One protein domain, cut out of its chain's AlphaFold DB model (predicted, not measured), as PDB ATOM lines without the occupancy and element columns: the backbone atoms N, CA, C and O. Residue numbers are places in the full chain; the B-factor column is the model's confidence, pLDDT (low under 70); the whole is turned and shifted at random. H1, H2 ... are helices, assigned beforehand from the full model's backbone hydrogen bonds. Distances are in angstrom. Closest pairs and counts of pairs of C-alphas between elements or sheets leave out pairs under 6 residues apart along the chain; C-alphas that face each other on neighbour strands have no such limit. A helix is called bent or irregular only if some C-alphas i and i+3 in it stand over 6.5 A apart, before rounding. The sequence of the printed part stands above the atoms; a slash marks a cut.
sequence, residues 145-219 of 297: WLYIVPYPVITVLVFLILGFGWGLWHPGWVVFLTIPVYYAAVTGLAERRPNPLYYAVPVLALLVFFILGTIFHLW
ATOM      1  N   TRP A 145     162.921 164.244 164.600       58.84
ATOM      2  CA  TRP A 145     162.296 164.946 165.729       58.84
ATOM      3  C   TRP A 145     160.967 164.305 166.166       58.84
ATOM      4  O   TRP A 145     160.705 164.206 167.359       58.84
ATOM      5  N   LEU A 146     160.171 163.804 165.217       59.34
ATOM      6  CA  LEU A 146     158.864 163.195 165.458       59.34
ATOM      7  C   LEU A 146     158.977 161.769 166.031       59.34
ATOM      8  O   LEU A 146     158.086 161.330 166.743       59.34
ATOM      9  N   TYR A 147     160.098 161.080 165.796       61.59
ATOM     10  CA  TYR A 147     160.449 159.829 166.487       61.59
ATOM     11  C   TYR A 147     161.096 160.065 167.864       61.59
ATOM     12  O   TYR A 147     161.105 159.165 168.700       61.59
ATOM     13  N   ILE A 148     161.656 161.259 168.094       62.47
ATOM     14  CA  ILE A 148     162.287 161.669 169.360       62.47
ATOM     15  C   ILE A 148     161.244 162.137 170.388       62.47
ATOM     16  O   ILE A 148     161.509 162.058 171.587       62.47
ATOM     17  N   VAL A 149     160.054 162.581 169.959       67.31
ATOM     18  CA  VAL A 149     158.935 162.868 170.873       67.31
ATOM     19  C   VAL A 149     158.590 161.594 171.665       67.31
ATOM     20  O   VAL A 149     158.183 160.598 171.062       67.31
ATOM     21  N   PRO A 150     158.699 161.594 173.009       79.94
ATOM     22  CA  PRO A 150     158.464 160.404 173.819       79.94
ATOM     23  C   PRO A 150     156.959 160.199 174.036       79.94
ATOM     24  O   PRO A 150     156.445 160.345 175.145       79.94
ATOM     25  N   TYR A 151     156.232 159.869 172.967       84.00
ATOM     26  CA  TYR A 151     154.775 159.716 172.989       84.00
ATOM     27  C   TYR A 151     154.256 158.769 174.091       84.00
ATOM     28  O   TYR A 151     153.302 159.158 174.761       84.00
ATOM     29  N   PRO A 152     154.907 157.625 174.407       85.31
ATOM     30  CA  PRO A 152     154.554 156.808 175.570       85.31
ATOM     31  C   PRO A 152     154.547 157.585 176.897       85.31
ATOM     32  O   PRO A 152     153.623 157.427 177.695       85.31
ATOM     33  N   VAL A 153     155.521 158.475 177.118       86.94
ATOM     34  CA  VAL A 153     155.588 159.327 178.321       86.94
ATOM     35  C   VAL A 153     154.447 160.342 178.323       86.94
ATOM     36  O   VAL A 153     153.823 160.545 179.361       86.94
ATOM     37  N   ILE A 154     154.110 160.919 177.165       88.38
ATOM     38  CA  ILE A 154     152.954 161.820 177.027       88.38
ATOM     39  C   ILE A 154     151.651 161.070 177.343       88.38
ATOM     40  O   ILE A 154     150.844 161.569 178.122       88.38
ATOM     41  N   THR A 155     151.455 159.853 176.823       88.62
ATOM     42  CA  THR A 155     150.262 159.043 177.126       88.62
ATOM     43  C   THR A 155     150.176 158.618 178.592       88.62
ATOM     44  O   THR A 155     149.082 158.636 179.149       88.62
ATOM     45  N   VAL A 156     151.304 158.316 179.251       88.31
ATOM     46  CA  VAL A 156     151.342 158.080 180.707       88.31
ATOM     47  C   VAL A 156     150.948 159.351 181.465       88.31
ATOM     48  O   VAL A 156     150.121 159.286 182.368       88.31
ATOM     49  N   LEU A 157     151.483 160.511 181.084       91.25
ATOM     50  CA  LEU A 157     151.195 161.788 181.745       91.25
ATOM     51  C   LEU A 157     149.712 162.180 181.580       91.25
ATOM     52  O   LEU A 157     149.064 162.554 182.557       91.25
ATOM     53  N   VAL A 158     149.135 161.993 180.389       90.81
ATOM     54  CA  VAL A 158     147.692 162.174 180.129       90.81
ATOM     55  C   VAL A 158     146.839 161.180 180.928       90.81
ATOM     56  O   VAL A 158     145.837 161.582 181.519       90.81
ATOM     57  N   PHE A 159     147.237 159.905 181.006       91.56
ATOM     58  CA  PHE A 159     146.552 158.902 181.832       91.56
ATOM     59  C   PHE A 159     146.558 159.281 183.322       91.56
ATOM     60  O   PHE A 159     145.522 159.195 183.978       91.56
ATOM     61  N   LEU A 160     147.689 159.764 183.843       93.25
ATOM     62  CA  LEU A 160     147.802 160.232 185.228       93.25
ATOM     63  C   LEU A 160     146.947 161.485 185.482       93.25
ATOM     64  O   LEU A 160     146.297 161.557 186.522       93.25
ATOM     65  N   ILE A 161     146.871 162.431 184.536       92.50
ATOM     66  CA  ILE A 161     145.965 163.592 184.635       92.50
ATOM     67  C   ILE A 161     144.493 163.148 184.668       92.50
ATOM     68  O   ILE A 161     143.724 163.657 185.479       92.50
ATOM     69  N   LEU A 162     144.090 162.180 183.840       91.94
ATOM     70  CA  LEU A 162     142.722 161.640 183.845       91.94
ATOM     71  C   LEU A 162     142.401 160.884 185.146       91.94
ATOM     72  O   LEU A 162     141.319 161.061 185.715       91.94
ATOM     73  N   GLY A 163     143.345 160.079 185.640       89.00
ATOM     74  CA  GLY A 163     143.220 159.323 186.886       89.00
ATOM     75  C   GLY A 163     143.134 160.217 188.125       89.00
ATOM     76  O   GLY A 163     142.184 160.100 188.897       89.00
ATOM     77  N   PHE A 164     144.077 161.145 188.306       91.88
ATOM     78  CA  PHE A 164     144.106 162.034 189.475       91.88
ATOM     79  C   PHE A 164     143.141 163.224 189.381       91.88
ATOM     80  O   PHE A 164     142.643 163.667 190.411       91.88
ATOM     81  N   GLY A 165     142.859 163.744 188.180       91.06
ATOM     82  CA  GLY A 165     141.988 164.910 187.988       91.06
ATOM     83  C   GLY A 165     140.491 164.588 187.979       91.06
ATOM     84  O   GLY A 165     139.698 165.377 188.484       91.06
ATOM     85  N   TRP A 166     140.098 163.430 187.435       90.38
ATOM     86  CA  TRP A 166     138.686 163.041 187.278       90.38
ATOM     87  C   TRP A 166     138.353 161.631 187.799       90.38
ATOM     88  O   TRP A 166     137.220 161.176 187.646       90.38
ATOM     89  N   GLY A 167     139.307 160.903 188.392       87.38
ATOM     90  CA  GLY A 167     139.091 159.519 188.834       87.38
ATOM     91  C   GLY A 167     138.962 158.509 187.684       87.38
ATOM     92  O   GLY A 167     138.564 157.365 187.908       87.38
ATOM     93  N   LEU A 168     139.291 158.901 186.447       88.50
ATOM     94  CA  LEU A 168     138.995 158.155 185.217       88.50
ATOM     95  C   LEU A 168     139.992 157.013 184.939       88.50
ATOM     96  O   LEU A 168     140.405 156.797 183.803       88.50
ATOM     97  N   TRP A 169     140.346 156.231 185.958       81.31
ATOM     98  CA  TRP A 169     141.277 155.100 185.852       81.31
ATOM     99  C   TRP A 169     140.776 153.990 184.909       81.31
ATOM    100  O   TRP A 169     141.540 153.461 184.103       81.31
ATOM    101  N   HIS A 170     139.483 153.647 184.974       77.31
ATOM    102  CA  HIS A 170     138.887 152.547 184.201       77.31
ATOM    103  C   HIS A 170     138.469 152.859 182.751       77.31
ATOM    104  O   HIS A 170     138.422 151.910 181.973       77.31
ATOM    105  N   PRO A 171     138.206 154.108 182.328       83.81
ATOM    106  CA  PRO A 171     138.197 154.454 180.901       83.81
ATOM    107  C   PRO A 171     139.552 154.992 180.404       83.81
ATOM    108  O   PRO A 171     139.844 154.914 179.214       83.81
ATOM    109  N   GLY A 172     140.415 155.503 181.290       81.44
ATOM    110  CA  GLY A 172     141.671 156.163 180.925       81.44
ATOM    111  C   GLY A 172     142.697 155.266 180.227       81.44
ATOM    112  O   GLY A 172     143.494 155.770 179.438       81.44
ATOM    113  N   TRP A 173     142.672 153.944 180.440       82.44
ATOM    114  CA  TRP A 173     143.604 153.022 179.769       82.44
ATOM    115  C   TRP A 173     143.447 153.007 178.239       82.44
ATOM    116  O   TRP A 173     144.393 152.649 177.537       82.44
ATOM    117  N   VAL A 174     142.307 153.471 177.708       85.25
ATOM    118  CA  VAL A 174     142.097 153.688 176.267       85.25
ATOM    119  C   VAL A 174     143.145 154.644 175.679       85.25
ATOM    120  O   VAL A 174     143.506 154.510 174.513       85.25
ATOM    121  N   VAL A 175     143.727 155.546 176.479       86.25
ATOM    122  CA  VAL A 175     144.830 156.418 176.039       86.25
ATOM    123  C   VAL A 175     146.056 155.605 175.598       86.25
ATOM    124  O   VAL A 175     146.703 155.984 174.624       86.25
ATOM    125  N   PHE A 176     146.350 154.448 176.202       86.12
ATOM    126  CA  PHE A 176     147.471 153.597 175.766       86.12
ATOM    127  C   PHE A 176     147.242 152.957 174.387       86.12
ATOM    128  O   PHE A 176     148.204 152.695 173.665       86.12
ATOM    129  N   LEU A 177     145.983 152.786 173.967       86.19
ATOM    130  CA  LEU A 177     145.633 152.294 172.628       86.19
ATOM    131  C   LEU A 177     146.001 153.279 171.508       86.19
ATOM    132  O   LEU A 177     146.046 152.895 170.342       86.19
ATOM    133  N   THR A 178     146.300 154.538 171.839       85.69
ATOM    134  CA  THR A 178     146.787 155.519 170.859       85.69
ATOM    135  C   THR A 178     148.245 155.276 170.455       85.69
ATOM    136  O   THR A 178     148.642 155.688 169.367       85.69
ATOM    137  N   ILE A 179     149.043 154.569 171.270       85.69
ATOM    138  CA  ILE A 179     150.486 154.387 171.037       85.69
ATOM    139  C   ILE A 179     150.776 153.637 169.717       85.69
ATOM    140  O   ILE A 179     151.582 154.145 168.932       85.69
ATOM    141  N   PRO A 180     150.121 152.499 169.388       82.25
ATOM    142  CA  PRO A 180     150.301 151.847 168.087       82.25
ATOM    143  C   PRO A 180     149.868 152.724 166.904       82.25
ATOM    144  O   PRO A 180     150.528 152.719 165.866       82.25
ATOM    145  N   VAL A 181     148.790 153.505 167.062       82.31
ATOM    146  CA  VAL A 181     148.283 154.412 166.014       82.31
ATOM    147  C   VAL A 181     149.269 155.545 165.752       82.31
ATOM    148  O   VAL A 181     149.550 155.851 164.596       82.31
ATOM    149  N   TYR A 182     149.826 156.137 166.811       84.31
ATOM    150  CA  TYR A 182     150.820 157.200 166.708       84.31
ATOM    151  C   TYR A 182     152.054 156.731 165.942       84.31
ATOM    152  O   TYR A 182     152.417 157.347 164.942       84.31
ATOM    153  N   TYR A 183     152.672 155.619 166.352       78.31
ATOM    154  CA  TYR A 183     153.885 155.145 165.683       78.31
ATOM    155  C   TYR A 183     153.636 154.730 164.229       78.31
ATOM    156  O   TYR A 183     154.472 155.028 163.378       78.31
ATOM    157  N   ALA A 184     152.470 154.155 163.911       75.31
ATOM    158  CA  ALA A 184     152.076 153.906 162.527       75.31
ATOM    159  C   ALA A 184     151.892 155.213 161.725       75.31
ATOM    160  O   ALA A 184     152.405 155.338 160.615       75.31
ATOM    161  N   ALA A 185     151.211 156.220 162.278       76.31
ATOM    162  CA  ALA A 185     151.038 157.510 161.610       76.31
ATOM    163  C   ALA A 185     152.382 158.227 161.370       76.31
ATOM    164  O   ALA A 185     152.592 158.813 160.307       76.31
ATOM    165  N   VAL A 186     153.316 158.144 162.326       74.25
ATOM    166  CA  VAL A 186     154.658 158.737 162.222       74.25
ATOM    167  C   VAL A 186     155.508 158.051 161.149       74.25
ATOM    168  O   VAL A 186     156.144 158.757 160.361       74.25
ATOM    169  N   THR A 187     155.495 156.715 161.043       66.62
ATOM    170  CA  THR A 187     156.210 156.026 159.950       66.62
ATOM    171  C   THR A 187     155.591 156.333 158.587       66.62
ATOM    172  O   THR A 187     156.317 156.638 157.639       66.62
ATOM    173  N   GLY A 188     154.258 156.375 158.494       66.81
ATOM    174  CA  GLY A 188     153.543 156.688 157.251       66.81
ATOM    175  C   GLY A 188     153.769 158.106 156.730       66.81
ATOM    176  O   GLY A 188     153.777 158.319 155.521       66.81
ATOM    177  N   LEU A 189     154.008 159.074 157.622       66.75
ATOM    178  CA  LEU A 189     154.328 160.459 157.252       66.75
ATOM    179  C   LEU A 189     155.825 160.675 156.936       66.75
ATOM    180  O   LEU A 189     156.197 161.688 156.332       66.75
ATOM    181  N   ALA A 190     156.685 159.732 157.335       64.56
ATOM    182  CA  ALA A 190     158.117 159.742 157.048       64.56
ATOM    183  C   ALA A 190     158.466 159.080 155.699       64.56
ATOM    184  O   ALA A 190     159.384 159.539 155.010       64.56
ATOM    185  N   GLU A 191     157.747 158.027 155.304       66.00
ATOM    186  CA  GLU A 191     158.003 157.264 154.076       66.00
ATOM    187  C   GLU A 191     157.425 157.927 152.808       66.00
ATOM    188  O   GLU A 191     156.328 158.478 152.803       66.00
ATOM    189  N   ARG A 192     158.146 157.848 151.676       56.88
ATOM    190  CA  ARG A 192     157.672 158.373 150.367       56.88
ATOM    191  C   ARG A 192     156.776 157.406 149.580       56.88
ATOM    192  O   ARG A 192     156.163 157.819 148.596       56.88
ATOM    193  N   ARG A 193     156.740 156.128 149.959       58.38
ATOM    194  CA  ARG A 193     155.877 155.083 149.379       58.38
ATOM    195  C   ARG A 193     155.299 154.217 150.511       58.38
ATOM    196  O   ARG A 193     155.652 153.045 150.600       58.38
ATOM    197  N   PRO A 194     154.464 154.803 151.389       60.53
ATOM    198  CA  PRO A 194     153.869 154.093 152.517       60.53
ATOM    199  C   PRO A 194     153.065 152.877 152.035       60.53
ATOM    200  O   PRO A 194     152.132 153.016 151.242       60.53
ATOM    201  N   ASN A 195     153.411 151.679 152.516       67.06
ATOM    202  CA  ASN A 195     152.651 150.458 152.226       67.06
ATOM    203  C   ASN A 195     151.318 150.508 152.997       67.06
ATOM    204  O   ASN A 195     151.356 150.419 154.222       67.06
ATOM    205  N   PRO A 196     150.136 150.605 152.355       69.88
ATOM    206  CA  PRO A 196     148.885 150.940 153.051       69.88
ATOM    207  C   PRO A 196     148.515 149.953 154.172       69.88
ATOM    208  O   PRO A 196     147.961 150.350 155.196       69.88
ATOM    209  N   LEU A 197     148.899 148.681 154.021       67.38
ATOM    210  CA  LEU A 197     148.715 147.632 155.027       67.38
ATOM    211  C   LEU A 197     149.449 147.922 156.354       67.38
ATOM    212  O   LEU A 197     148.937 147.566 157.413       67.38
ATOM    213  N   TYR A 198     150.589 148.625 156.317       72.69
ATOM    214  CA  TYR A 198     151.397 148.956 157.499       72.69
ATOM    215  C   TYR A 198     150.634 149.838 158.504       72.69
ATOM    216  O   TYR A 198     150.846 149.729 159.711       72.69
ATOM    217  N   TYR A 199     149.718 150.678 158.011       72.62
ATOM    218  CA  TYR A 199     148.877 151.583 158.812       72.62
ATOM    219  C   TYR A 199     147.491 150.995 159.054       72.62
ATOM    220  O   TYR A 199     146.904 151.207 160.114       72.62
ATOM    221  N   ALA A 200     146.982 150.221 158.092       78.50
ATOM    222  CA  ALA A 200     145.700 149.549 158.221       78.50
ATOM    223  C   ALA A 200     145.692 148.542 159.381       78.50
ATOM    224  O   ALA A 200     144.703 148.491 160.103       78.50
ATOM    225  N   VAL A 201     146.766 147.771 159.605       81.75
ATOM    226  CA  VAL A 201     146.748 146.690 160.612       81.75
ATOM    227  C   VAL A 201     146.561 147.180 162.059       81.75
ATOM    228  O   VAL A 201     145.654 146.660 162.706       81.75
ATOM    229  N   PRO A 202     147.303 148.175 162.594       83.00
ATOM    230  CA  PRO A 202     147.042 148.688 163.943       83.00
ATOM    231  C   PRO A 202     145.637 149.268 164.107       83.00
ATOM    232  O   PRO A 202     144.973 149.004 165.107       83.00
ATOM    233  N   VAL A 203     145.166 150.027 163.112       83.88
ATOM    234  CA  VAL A 203     143.839 150.657 163.136       83.88
ATOM    235  C   VAL A 203     142.731 149.600 163.070       83.88
ATOM    236  O   VAL A 203     141.767 149.678 163.827       83.88
ATOM    237  N   LEU A 204     142.889 148.574 162.231       85.25
ATOM    238  CA  LEU A 204     141.954 147.456 162.107       85.25
ATOM    239  C   LEU A 204     141.939 146.584 163.367       85.25
ATOM    240  O   LEU A 204     140.864 146.227 163.839       85.25
ATOM    241  N   ALA A 205     143.102 146.275 163.944       85.94
ATOM    242  CA  ALA A 205     143.198 145.519 165.192       85.94
ATOM    243  C   ALA A 205     142.516 146.258 166.355       85.94
ATOM    244  O   ALA A 205     141.792 145.645 167.136       85.94
ATOM    245  N   LEU A 206     142.671 147.582 166.432       88.00
ATOM    246  CA  LEU A 206     141.966 148.415 167.408       88.00
ATOM    247  C   LEU A 206     140.457 148.480 167.149       88.00
ATOM    248  O   LEU A 206     139.681 148.358 168.091       88.00
ATOM    249  N   LEU A 207     140.032 148.610 165.892       88.44
ATOM    250  CA  LEU A 207     138.618 148.596 165.506       88.44
ATOM    251  C   LEU A 207     137.952 147.257 165.872       88.44
ATOM    252  O   LEU A 207     136.883 147.248 166.480       88.44
ATOM    253  N   VAL A 208     138.605 146.129 165.576       87.75
ATOM    254  CA  VAL A 208     138.129 144.783 165.940       87.75
ATOM    255  C   VAL A 208     138.124 144.587 167.459       87.75
ATOM    256  O   VAL A 208     137.150 144.062 167.996       87.75
ATOM    257  N   PHE A 209     139.152 145.058 168.174       88.06
ATOM    258  CA  PHE A 209     139.188 145.040 169.640       88.06
ATOM    259  C   PHE A 209     138.023 145.828 170.259       88.06
ATOM    260  O   PHE A 209     137.334 145.309 171.138       88.06
ATOM    261  N   PHE A 210     137.751 147.040 169.764       88.69
ATOM    262  CA  PHE A 210     136.612 147.840 170.211       88.69
ATOM    263  C   PHE A 210     135.275 147.151 169.924       88.69
ATOM    264  O   PHE A 210     134.423 147.147 170.804       88.69
ATOM    265  N   ILE A 211     135.097 146.523 168.757       87.25
ATOM    266  CA  ILE A 211     133.882 145.755 168.427       87.25
ATOM    267  C   ILE A 211     133.692 144.557 169.373       87.25
ATOM    268  O   ILE A 211     132.582 144.334 169.862       87.25
ATOM    269  N   LEU A 212     134.757 143.809 169.688       87.44
ATOM    270  CA  LEU A 212     134.701 142.724 170.677       87.44
ATOM    271  C   LEU A 212     134.333 143.248 172.074       87.44
ATOM    272  O   LEU A 212     133.510 142.642 172.764       87.44
ATOM    273  N   GLY A 213     134.903 144.384 172.476       84.88
ATOM    274  CA  GLY A 213     134.594 145.042 173.742       84.88
ATOM    275  C   GLY A 213     133.149 145.542 173.834       84.88
ATOM    276  O   GLY A 213     132.468 145.262 174.818       84.88
ATOM    277  N   THR A 214     132.648 146.260 172.827       86.75
ATOM    278  CA  THR A 214     131.342 146.939 172.910       86.75
ATOM    279  C   THR A 214     130.150 146.055 172.561       86.75
ATOM    280  O   THR A 214     129.105 146.222 173.181       86.75
ATOM    281  N   ILE A 215     130.280 145.120 171.610       88.56
ATOM    282  CA  ILE A 215     129.159 144.259 171.183       88.56
ATOM    283  C   ILE A 215     129.083 142.979 172.022       88.56
ATOM    284  O   ILE A 215     127.992 142.526 172.360       88.56
ATOM    285  N   PHE A 216     130.231 142.393 172.375       84.38
ATOM    286  CA  PHE A 216     130.293 141.087 173.041       84.38
ATOM    287  C   PHE A 216     130.756 141.164 174.507       84.38
ATOM    288  O   PHE A 216     130.866 140.132 175.164       84.38
ATOM    289  N   HIS A 217     131.061 142.361 175.028       82.56
ATOM    290  CA  HIS A 217     131.679 142.578 176.349       82.56
ATOM    291  C   HIS A 217     133.036 141.863 176.548       82.56
ATOM    292  O   HIS A 217     133.549 141.774 177.667       82.56
ATOM    293  N   LEU A 218     133.678 141.414 175.462       83.44
ATOM    294  CA  LEU A 218     134.890 140.584 175.445       83.44
ATOM    295  C   LEU A 218     136.189 141.386 175.671       83.44
ATOM    296  O   LEU A 218     137.229 141.063 175.102       83.44
ATOM    297  N   TRP A 219     136.168 142.410 176.529       78.19
ATOM    298  CA  TRP A 219     137.316 143.294 176.792       78.19
ATOM    299  C   TRP A 219     138.589 142.554 177.235       78.19
ATOM    300  O   TRP A 219     139.688 142.963 176.878       78.19
TER     301      TRP A 219
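Overview. This is residues 145 to 219 of the 297 residues of the protein "HTH cro/C1-type domain-containing protein" of Hydrogeniiclostidium mannosilyticum (UniProt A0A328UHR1). Three long helices lie in one flat layer and run by turns in opposite ways, with the bent H3 in the middle, H2 along the side of its first arm, H3a, and H4 starting beside its second arm, H3b, and then splaying away from it. The far end of H4 sticks out with residues 212 to 217, while the short H1 lies near H3b. The printed part has 75 residues with four named helices, in the order H1, H2, H3, H4, and no named strand; the class is all helix. The whole is loose, with a radius of gyration of the C-alphas of 14.6 A, and it spans 43 by 34 by 10 A.

Along the chain. H3, residues 169 to 190, is the longest helix by residues. By its hydrogen bonds it was assigned as one helix, but it is bent, with C-alphas 177 and 180 6.5 A apart. Its arm H3a, residues 169 to 177, is 14.2 A long and begins at C-alpha 169 (141.277, 155.100, 185.852); its arm H3b, residues 180 to 190, is 15.7 A long. H2, residues 151 to 166, measures 21.8 A, and H1 before it has residues 145 to 148, beginning at C-alpha 145 (162.296, 164.946, 165.729). H4, residues 196 to 216, measures 29.0 A and ends at C-alpha 216 (130.293, 141.087, 173.041). H4 is neither bent nor irregular, but only just: C-alphas 199 and 202 are 6.2 A apart.

Arrangement. H3a and H3b stand at a shallow tilt of 28 degrees. H2 and H3a form a helical hairpin: they touch, with the C-alphas of Gly 163 and Trp 169 closest at 4.8 A, and run opposite ways at a shallow tilt of 17 degrees. H3b and H4 form another, at a shallow tilt of 19 degrees; H4 touches H3b with residues 198 to 203 alone, and the closest C-alphas are those of Ala 184 and Tyr 199, 5.4 A apart. H3a and H4 are close but not clearly touching, their closest C-alphas, of Leu 177 and Leu 206, being 7.5 A apart. H1 and H3b are close but not clearly touching, with the C-alphas of Leu 146 and Val 186 closest at 6.9 A. H2 and H4 are apart. In H2 and H3b every O i to N i+4 pair is within hydrogen-bond range, in H4 15 of 17, and in H3a 0 of 5, beside 4 of 6 O i to N i+3 pairs; H1 is too short for an O i to N i+4 pair.

Size, cuts and confidence. The two C-alphas farthest apart are those of Gly 167 and Arg 193, at 43.1 A. The printed part has no cut, and the links H1 to H2, H2 to H3 and H3 to H4 are tight. Residues 212 to 217, of which 212 to 216 belong to H4, stand free. The mean pLDDT of the printed part is 80.5; residues 145 to 149 and 187 to 197 are under 70.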